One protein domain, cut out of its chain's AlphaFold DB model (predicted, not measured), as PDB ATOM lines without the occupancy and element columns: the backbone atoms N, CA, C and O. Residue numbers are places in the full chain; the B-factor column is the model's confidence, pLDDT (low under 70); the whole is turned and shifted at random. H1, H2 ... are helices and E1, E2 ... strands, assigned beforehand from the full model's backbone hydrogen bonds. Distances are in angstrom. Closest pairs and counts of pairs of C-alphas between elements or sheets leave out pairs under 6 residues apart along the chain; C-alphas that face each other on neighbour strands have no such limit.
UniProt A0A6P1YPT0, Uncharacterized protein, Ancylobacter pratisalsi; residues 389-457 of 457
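AT A GLANCE: This is residues 389 to 457 of the 457 residues of an uncharacterized protein of Ancylobacter pratisalsi (UniProt A0A6P1YPT0). A small, loose sandwich, the sheet E3 E4 E5 face to face with the two-stranded hairpin E1 and E2, has one long helix, H1, sticking out from one end like a handle, with residues 389 to 406 standing free. The printed part has 69 residues, with one named helix followed by five named strands, in the order H1 E1 E2 E3 E4 E5; both sheets are antiparallel and the class is mixed, helices and strands. The whole is extended, with a radius of gyration of the C-alphas of 17.5 A, and spans 61 by 15 by 13 A.

IN THESE COORDINATES: In the larger sheet, E3 is residues 432 to 436, 13.3 A long, E4 is residues 442 to 446, 13.1 A long, and E5 is residues 454 to 456, ending with C-alpha 456 at (136.647, 171.420, 176.310). E1, residues 412 to 418, is 17.9 A long and E2, residues 421 to 427, 17.8 A. H1, residues 389 to 408, runs 28.4 A from C-alpha 389 at (153.773, 201.329, 140.203) to C-alpha 408 at (144.021, 181.886, 158.387).

HOW THE PARTS SIT: E3, E4 and E5 form a meander, each strand the antiparallel neighbour of the one before. N 433 and O 445 are 2.9 A apart in the hairpin E3 and E4, and N 456 and O 444 are 2.8 A apart in the hairpin E4 and E5, both within hydrogen-bond range. In the hairpin E1 and E2, at 152 degrees, N 414 and O 425 are 2.8 A apart, also within range. The two sheets make a sandwich, 9.5 A centre to centre where they face each other, their best planes 30 degrees apart. The closest C-alphas of E1 and E4, Val 418 and His 443, are 7.2 A apart. H1 is not on the sheet E3 E4 E5 and is apart from E2; 14 of its 16 O i to N i+4 pairs are within hydrogen-bond range.

THE WHOLE: The C-alphas farthest apart, those of Ala 389 and Asp 439, are 61.1 A from each other. Without the free stretch, the body spans 35 by 15 by 13 A. The printed part has no cut and no long link, and it ends at the chain's last residue, 457. The mean pLDDT of the printed part is 82.2; residues 449 and 457 are under 70.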
ATOM      1  N   ALA A 389     153.125 202.163 139.198       88.44
ATOM      2  CA  ALA A 389     153.773 201.329 140.203       88.44
ATOM      3  C   ALA A 389     153.080 201.442 141.571       88.44
ATOM      4  O   ALA A 389     152.821 200.424 142.212       88.44
ATOM      5  N   ALA A 390     152.714 202.657 141.992       86.88
ATOM      6  CA  ALA A 390     151.959 202.880 143.223       86.88
ATOM      7  C   ALA A 390     150.569 202.223 143.168       86.88
ATOM      8  O   ALA A 390     150.173 201.531 144.108       86.88
ATOM      9  N   GLY A 391     149.857 202.369 142.045       89.06
ATOM     10  CA  GLY A 391     148.564 201.722 141.821       89.06
ATOM     11  C   GLY A 391     148.655 200.193 141.849       89.06
ATOM     12  O   GLY A 391     147.875 199.535 142.538       89.06
ATOM     13  N   ALA A 392     149.648 199.616 141.169       91.62
ATOM     14  CA  ALA A 392     149.903 198.177 141.188       91.62
ATOM     15  C   ALA A 392     150.271 197.677 142.596       91.62
ATOM     16  O   ALA A 392     149.767 196.643 143.036       91.62
ATOM     17  N   GLY A 393     151.095 198.429 143.330       91.69
ATOM     18  CA  GLY A 393     151.451 198.133 144.717       91.69
ATOM     19  C   GLY A 393     150.239 198.126 145.648       91.69
ATOM     20  O   GLY A 393     150.088 197.204 146.451       91.69
ATOM     21  N   LEU A 394     149.329 199.094 145.499       92.94
ATOM     22  CA  LEU A 394     148.076 199.139 146.253       92.94
ATOM     23  C   LEU A 394     147.196 197.918 145.955       92.94
ATOM     24  O   LEU A 394     146.703 197.278 146.883       92.94
ATOM     25  N   LEU A 395     147.036 197.561 144.678       94.25
ATOM     26  CA  LEU A 395     146.260 196.387 144.273       94.25
ATOM     27  C   LEU A 395     146.849 195.088 144.839       94.25
ATOM     28  O   LEU A 395     146.107 194.261 145.368       94.25
ATOM     29  N   LEU A 396     148.174 194.925 144.789       94.50
ATOM     30  CA  LEU A 396     148.861 193.775 145.383       94.50
ATOM     31  C   LEU A 396     148.712 193.744 146.909       94.50
ATOM     32  O   LEU A 396     148.472 192.677 147.475       94.50
ATOM     33  N   GLY A 397     148.798 194.897 147.575       93.12
ATOM     34  CA  GLY A 397     148.578 195.015 149.017       93.12
ATOM     35  C   GLY A 397     147.161 194.608 149.422       93.12
ATOM     36  O   GLY A 397     146.982 193.810 150.343       93.12
ATOM     37  N   LEU A 398     146.150 195.084 148.690       94.00
ATOM     38  CA  LEU A 398     144.750 194.712 148.905       94.00
ATOM     39  C   LEU A 398     144.505 193.220 148.644       94.00
ATOM     40  O   LEU A 398     143.835 192.563 149.441       94.00
ATOM     41  N   ALA A 399     145.088 192.658 147.581       92.00
ATOM     42  CA  ALA A 399     145.013 191.225 147.299       92.00
ATOM     43  C   ALA A 399     145.680 190.390 148.406       92.00
ATOM     44  O   ALA A 399     145.128 189.375 148.836       92.00
ATOM     45  N   GLY A 400     146.826 190.843 148.920       91.19
ATOM     46  CA  GLY A 400     147.504 190.242 150.066       91.19
ATOM     47  C   GLY A 400     146.627 190.242 151.318       91.19
ATOM     48  O   GLY A 400     146.433 189.191 151.926       91.19
ATOM     49  N   LEU A 401     146.024 191.386 151.662       91.25
ATOM     50  CA  LEU A 401     145.091 191.504 152.790       91.25
ATOM     51  C   LEU A 401     143.863 190.598 152.626       91.25
ATOM     52  O   LEU A 401     143.455 189.944 153.585       91.25
ATOM     53  N   ALA A 402     143.308 190.494 151.416       88.31
ATOM     54  CA  ALA A 402     142.200 189.588 151.114       88.31
ATOM     55  C   ALA A 402     142.603 188.100 151.188       88.31
ATOM     56  O   ALA A 402     141.779 187.248 151.525       88.31
ATOM     57  N   ALA A 403     143.873 187.769 150.935       86.81
ATOM     58  CA  ALA A 403     144.402 186.412 151.058       86.81
ATOM     59  C   ALA A 403     144.663 185.983 152.515       86.81
ATOM     60  O   ALA A 403     144.649 184.785 152.814       86.81
ATOM     61  N   ILE A 404     144.848 186.925 153.450       84.62
ATOM     62  CA  ILE A 404     145.040 186.629 154.880       84.62
ATOM     63  C   ILE A 404     143.910 185.752 155.455       84.62
ATOM     64  O   ILE A 404     144.226 184.689 155.994       84.62
ATOM     65  N   PRO A 405     142.609 186.097 155.346       80.31
ATOM     66  CA  PRO A 405     141.542 185.235 155.849       80.31
ATOM     67  C   PRO A 405     141.497 183.886 155.127       80.31
ATOM     68  O   PRO A 405     141.214 182.880 155.770       80.31
ATOM     69  N   LEU A 406     141.841 183.816 153.835       81.25
ATOM     70  CA  LEU A 406     141.912 182.546 153.099       81.25
ATOM     71  C   LEU A 406     142.972 181.597 153.683       81.25
ATOM     72  O   LEU A 406     142.735 180.392 153.780       81.25
ATOM     73  N   VAL A 407     144.118 182.126 154.118       80.00
ATOM     74  CA  VAL A 407     145.182 181.339 154.764       80.00
ATOM     75  C   VAL A 407     144.858 181.042 156.229       80.00
ATOM     76  O   VAL A 407     145.073 179.916 156.694       80.00
ATOM     77  N   LEU A 408     144.333 182.026 156.965       78.38
ATOM     78  CA  LEU A 408     144.021 181.886 158.387       78.38
ATOM     79  C   LEU A 408     142.831 180.961 158.625       78.38
ATOM     80  O   LEU A 408     142.916 180.116 159.507       78.38
ATOM     81  N   LEU A 409     141.765 181.057 157.827       79.19
ATOM     82  CA  LEU A 409     140.539 180.260 157.964       79.19
ATOM     83  C   LEU A 409     140.621 178.892 157.263       79.19
ATOM     84  O   LEU A 409     139.636 178.145 157.240       79.19
ATOM     85  N   ARG A 410     141.782 178.536 156.695       79.81
ATOM     86  CA  ARG A 410     141.966 177.260 155.996       79.81
ATOM     87  C   ARG A 410     141.805 176.083 156.975       79.81
ATOM     88  O   ARG A 410     142.439 176.083 158.029       79.81
ATOM     89  N   PRO A 411     141.017 175.046 156.633       79.19
ATOM     90  CA  PRO A 411     140.891 173.850 157.462       79.19
ATOM     91  C   PRO A 411     142.217 173.083 157.528       79.19
ATOM     92  O   PRO A 411     142.766 172.723 156.480       79.19
ATOM     93  N   ARG A 412     142.693 172.796 158.745       81.75
ATOM     94  CA  ARG A 412     143.948 172.075 159.013       81.75
ATOM     95  C   ARG A 412     143.674 170.742 159.700       81.75
ATOM     96  O   ARG A 412     142.739 170.625 160.490       81.75
ATOM     97  N   ASP A 413     144.499 169.750 159.386       82.44
ATOM     98  CA  ASP A 413     144.467 168.451 160.051       82.44
ATOM     99  C   ASP A 413     145.169 168.554 161.406       82.44
ATOM    100  O   ASP A 413     146.322 168.980 161.498       82.44
ATOM    101  N   HIS A 414     144.482 168.128 162.457       81.44
ATOM    102  CA  HIS A 414     145.001 168.071 163.812       81.44
ATOM    103  C   HIS A 414     144.857 166.655 164.360       81.44
ATOM    104  O   HIS A 414     143.809 166.025 164.227       81.44
ATOM    105  N   LEU A 415     145.912 166.168 165.010       82.00
ATOM    106  CA  LEU A 415     145.853 164.958 165.817       82.00
ATOM    107  C   LEU A 415     145.591 165.370 167.266       82.00
ATOM    108  O   LEU A 415     146.411 166.052 167.882       82.00
ATOM    109  N   VAL A 416     144.425 165.005 167.785       82.25
ATOM    110  CA  VAL A 416     143.944 165.405 169.110       82.25
ATOM    111  C   VAL A 416     143.783 164.155 169.955       82.25
ATOM    112  O   VAL A 416     143.216 163.166 169.499       82.25
ATOM    113  N   ARG A 417     144.309 164.182 171.181       81.00
ATOM    114  CA  ARG A 417     144.089 163.111 172.153       81.00
ATOM    115  C   ARG A 417     142.965 163.514 173.091       81.00
ATOM    116  O   ARG A 417     143.062 164.551 173.739       81.00
ATOM    117  N   VAL A 418     141.927 162.691 173.152       79.69
ATOM    118  CA  VAL A 418     140.757 162.882 174.009       79.69
ATOM    119  C   VAL A 418     140.630 161.640 174.885       79.69
ATOM    120  O   VAL A 418     140.500 160.534 174.364       79.69
ATOM    121  N   ALA A 419     140.751 161.812 176.206       75.19
ATOM    122  CA  ALA A 419     140.692 160.725 177.194       75.19
ATOM    123  C   ALA A 419     141.502 159.465 176.795       75.19
ATOM    124  O   ALA A 419     140.998 158.347 176.811       75.19
ATOM    125  N   GLY A 420     142.759 159.652 176.368       73.00
ATOM    126  CA  GLY A 420     143.678 158.561 176.008       73.00
ATOM    127  C   GLY A 420     143.601 158.052 174.559       73.00
ATOM    128  O   GLY A 420     144.577 157.473 174.088       73.00
ATOM    129  N   ALA A 421     142.525 158.334 173.814       76.19
ATOM    130  CA  ALA A 421     142.371 157.946 172.407       76.19
ATOM    131  C   ALA A 421     142.834 159.061 171.450       76.19
ATOM    132  O   ALA A 421     142.571 160.244 171.681       76.19
ATOM    133  N   ALA A 422     143.546 158.706 170.374       81.06
ATOM    134  CA  ALA A 422     144.030 159.654 169.370       81.06
ATOM    135  C   ALA A 422     143.072 159.732 168.171       81.06
ATOM    136  O   ALA A 422     142.861 158.743 167.477       81.06
ATOM    137  N   HIS A 423     142.553 160.927 167.892       80.00
ATOM    138  CA  HIS A 423     141.662 161.198 166.767       80.00
ATOM    139  C   HIS A 423     142.303 162.194 165.801       80.00
ATOM    140  O   HIS A 423     142.869 163.209 166.215       80.00
ATOM    141  N   ARG A 424     142.193 161.927 164.496       84.56
ATOM    142  CA  ARG A 424     142.592 162.865 163.442       84.56
ATOM    143  C   ARG A 424     141.360 163.627 162.975       84.56
ATOM    144  O   ARG A 424     140.431 163.028 162.446       84.56
ATOM    145  N   VAL A 425     141.360 164.940 163.165       84.44
ATOM    146  CA  VAL A 425     140.240 165.815 162.808       84.44
ATOM    147  C   VAL A 425     140.711 166.986 161.967       84.44
ATOM    148  O   VAL A 425     141.750 167.583 162.238       84.44
ATOM    149  N   ARG A 426     139.929 167.330 160.944       86.38
ATOM    150  CA  ARG A 426     140.186 168.484 160.085       86.38
ATOM    151  C   ARG A 426     139.286 169.635 160.509       86.38
ATOM    152  O   ARG A 426     138.079 169.574 160.299       86.38
ATOM    153  N   LEU A 427     139.866 170.666 161.117       82.25
ATOM    154  CA  LEU A 427     139.117 171.765 161.734       82.25
ATOM    155  C   LEU A 427     139.516 173.110 161.126       82.25
ATOM    156  O   LEU A 427     140.696 173.376 160.892       82.25
ATOM    157  N   ARG A 428     138.527 173.976 160.891       83.81
ATOM    158  CA  ARG A 428     138.747 175.413 160.676       83.81
ATOM    159  C   ARG A 428     138.875 176.131 162.027       83.81
ATOM    160  O   ARG A 428     138.330 175.653 163.026       83.81
ATOM    161  N   PRO A 429     139.549 177.290 162.091       80.69
ATOM    162  CA  PRO A 429     139.524 178.120 163.292       80.69
ATOM    163  C   PRO A 429     138.088 178.440 163.713       80.69
ATOM    164  O   PRO A 429     137.260 178.801 162.884       80.69
ATOM    165  N   GLY A 430     137.783 178.283 165.000       79.56
ATOM    166  CA  GLY A 430     136.447 178.498 165.549       79.56
ATOM    167  C   GLY A 430     135.479 177.322 165.386       79.56
ATOM    168  O   GLY A 430     134.530 177.255 166.163       79.56
ATOM    169  N   GLN A 431     135.738 176.378 164.468       83.56
ATOM    170  CA  GLN A 431     134.905 175.190 164.257       83.56
ATOM    171  C   GLN A 431     135.010 174.241 165.453       83.56
ATOM    172  O   GLN A 431     136.107 173.981 165.953       83.56
ATOM    173  N   GLN A 432     133.865 173.726 165.894       86.19
ATOM    174  CA  GLN A 432     133.760 172.764 166.984       86.19
ATOM    175  C   GLN A 432     133.321 171.412 166.436       86.19
ATOM    176  O   GLN A 432     132.439 171.346 165.580       86.19
ATOM    177  N   VAL A 433     133.950 170.347 166.916       85.00
ATOM    178  CA  VAL A 433     133.552 168.969 166.625       85.00
ATOM    179  C   VAL A 433     133.549 168.201 167.933       85.00
ATOM    180  O   VAL A 433     134.507 168.270 168.701       85.00
ATOM    181  N   THR A 434     132.469 167.473 168.171       84.75
ATOM    182  CA  THR A 434     132.331 166.601 169.331       84.75
ATOM    183  C   THR A 434     132.935 165.242 169.006       84.75
ATOM    184  O   THR A 434     132.589 164.633 167.995       84.75
ATOM    185  N   LEU A 435     133.848 164.773 169.852       83.00
ATOM    186  CA  LEU A 435     134.508 163.477 169.731       83.00
ATOM    187  C   LEU A 435     134.260 162.662 170.996       83.00
ATOM    188  O   LEU A 435     134.354 163.192 172.102       83.00
ATOM    189  N   THR A 436     133.984 161.372 170.842       80.31
ATOM    190  CA  THR A 436     133.864 160.457 171.980       80.31
ATOM    191  C   THR A 436     135.253 159.979 172.391       80.31
ATOM    192  O   THR A 436     135.972 159.416 171.567       80.31
ATOM    193  N   GLY A 437     135.646 160.237 173.639       75.50
ATOM    194  CA  GLY A 437     136.940 159.834 174.187       75.50
ATOM    195  C   GLY A 437     137.020 158.337 174.496       75.50
ATOM    196  O   GLY A 437     136.019 157.620 174.456       75.50
ATOM    197  N   GLY A 438     138.215 157.857 174.858       71.81
ATOM    198  CA  GLY A 438     138.419 156.467 175.304       71.81
ATOM    199  C   GLY A 438     137.663 156.096 176.591       71.81
ATOM    200  O   GLY A 438     137.561 154.922 176.929       71.81
ATOM    201  N   ASP A 439     137.110 157.094 177.283       76.44
ATOM    202  CA  ASP A 439     136.247 157.005 178.463       76.44
ATOM    203  C   ASP A 439     134.744 156.883 178.129       76.44
ATOM    204  O   ASP A 439     133.917 156.789 179.036       76.44
ATOM    205  N   GLY A 440     134.369 156.913 176.845       72.69
ATOM    206  CA  GLY A 440     132.979 156.842 176.384       72.69
ATOM    207  C   GLY A 440     132.186 158.149 176.520       72.69
ATOM    208  O   GLY A 440     131.001 158.167 176.185       72.69
ATOM    209  N   ARG A 441     132.802 159.250 176.977       80.62
ATOM    210  CA  ARG A 441     132.157 160.570 177.090       80.62
ATOM    211  C   ARG A 441     132.430 161.432 175.862       80.62
ATOM    212  O   ARG A 441     133.441 161.272 175.182       80.62
ATOM    213  N   ALA A 442     131.514 162.349 175.573       82.00
ATOM    214  CA  ALA A 442     131.636 163.299 174.475       82.00
ATOM    215  C   ALA A 442     132.436 164.536 174.918       82.00
ATOM    216  O   ALA A 442     132.049 165.192 175.876       82.00
ATOM    217  N   HIS A 443     133.511 164.871 174.200       82.19
ATOM    218  CA  HIS A 443     134.345 166.057 174.430       82.19
ATOM    219  C   HIS A 443     134.289 166.981 173.211       82.19
ATOM    220  O   HIS A 443     134.318 166.513 172.070       82.19
ATOM    221  N   ILE A 444     134.248 168.299 173.424       85.12
ATOM    222  CA  ILE A 444     134.176 169.279 172.333       85.12
ATOM    223  C   ILE A 444     135.580 169.770 171.994       85.12
ATOM    224  O   ILE A 444     136.267 170.392 172.803       85.12
ATOM    225  N   VAL A 445     136.003 169.549 170.754       85.12
ATOM    226  CA  VAL A 445     137.285 170.032 170.240       85.12
ATOM    227  C   VAL A 445     137.054 171.263 169.374       85.12
ATOM    228  O   VAL A 445     136.385 171.189 168.344       85.12
ATOM    229  N   ARG A 446     137.639 172.402 169.765       85.00
ATOM    230  CA  ARG A 446     137.561 173.669 169.020       85.00
ATOM    231  C   ARG A 446     138.871 173.976 168.296       85.00
ATOM    232  O   ARG A 446     139.928 174.078 168.923       85.00
ATOM    233  N   GLY A 447     138.791 174.192 166.983       82.31
ATOM    234  CA  GLY A 447     139.913 174.649 166.162       82.31
ATOM    235  C   GLY A 447     140.350 176.072 166.524       82.31
ATOM    236  O   GLY A 447     139.516 176.937 166.799       82.31
ATOM    237  N   ARG A 448     141.660 176.344 166.505       77.44
ATOM    238  CA  ARG A 448     142.237 177.680 166.742       77.44
ATOM    239  C   ARG A 448     142.937 178.194 165.484       77.44
ATOM    240  O   ARG A 448     143.414 177.403 164.676       77.44
ATOM    241  N   ALA A 449     143.008 179.519 165.332       68.56
ATOM    242  CA  ALA A 449     143.711 180.153 164.208       68.56
ATOM    243  C   ALA A 449     145.218 179.843 164.229       68.56
ATOM    244  O   ALA A 449     145.827 179.605 163.183       68.56
ATOM    245  N   PHE A 450     145.786 179.747 165.435       72.12
ATOM    246  CA  PHE A 450     147.168 179.355 165.693       72.12
ATOM    247  C   PHE A 450     147.232 178.409 166.904       72.12
ATOM    248  O   PHE A 450     146.485 178.578 167.869       72.12
ATOM    249  N   GLY A 451     148.132 177.420 166.857       71.50
ATOM    250  CA  GLY A 451     148.351 176.458 167.945       71.50
ATOM    251  C   GLY A 451     147.474 175.200 167.893       71.50
ATOM    252  O   GLY A 451     146.744 174.955 166.932       71.50
ATOM    253  N   ARG A 452     147.591 174.356 168.928       76.75
ATOM    254  CA  ARG A 452     146.805 173.117 169.056       76.75
ATOM    255  C   ARG A 452     145.327 173.443 169.335       76.75
ATOM    256  O   ARG A 452     145.054 174.433 170.021       76.75
ATOM    257  N   PRO A 453     144.377 172.637 168.828       79.38
ATOM    258  CA  PRO A 453     142.965 172.812 169.150       79.38
ATOM    259  C   PRO A 453     142.733 172.629 170.653       79.38
ATOM    260  O   PRO A 453     143.409 171.832 171.303       79.38
ATOM    261  N   SER A 454     141.792 173.389 171.210       80.94
ATOM    262  CA  SER A 454     141.428 173.272 172.623       80.94
ATOM    263  C   SER A 454     140.362 172.204 172.799       80.94
ATOM    264  O   SER A 454     139.346 172.240 172.105       80.94
ATOM    265  N   VAL A 455     140.598 171.295 173.741       79.19
ATOM    266  CA  VAL A 455     139.616 170.306 174.188       79.19
ATOM    267  C   VAL A 455     138.875 170.909 175.376       79.19
ATOM    268  O   VAL A 455     139.503 171.307 176.354       79.19
ATOM    269  N   LEU A 456     137.563 171.040 175.243       75.56
ATOM    270  CA  LEU A 456     136.647 171.420 176.310       75.56
ATOM    271  C   LEU A 456     135.964 170.127 176.767       75.56
ATOM    272  O   LEU A 456     135.399 169.411 175.935       75.56
ATOM    273  N   SER A 457     136.118 169.808 178.051       61.06
ATOM    274  CA  SER A 457     135.543 168.625 178.704       61.06
ATOM    275  C   SER A 457     134.066 168.794 179.000       61.06
ATOM    276  O   SER A 457     133.724 169.903 179.478       61.06
TER     277      SER A 457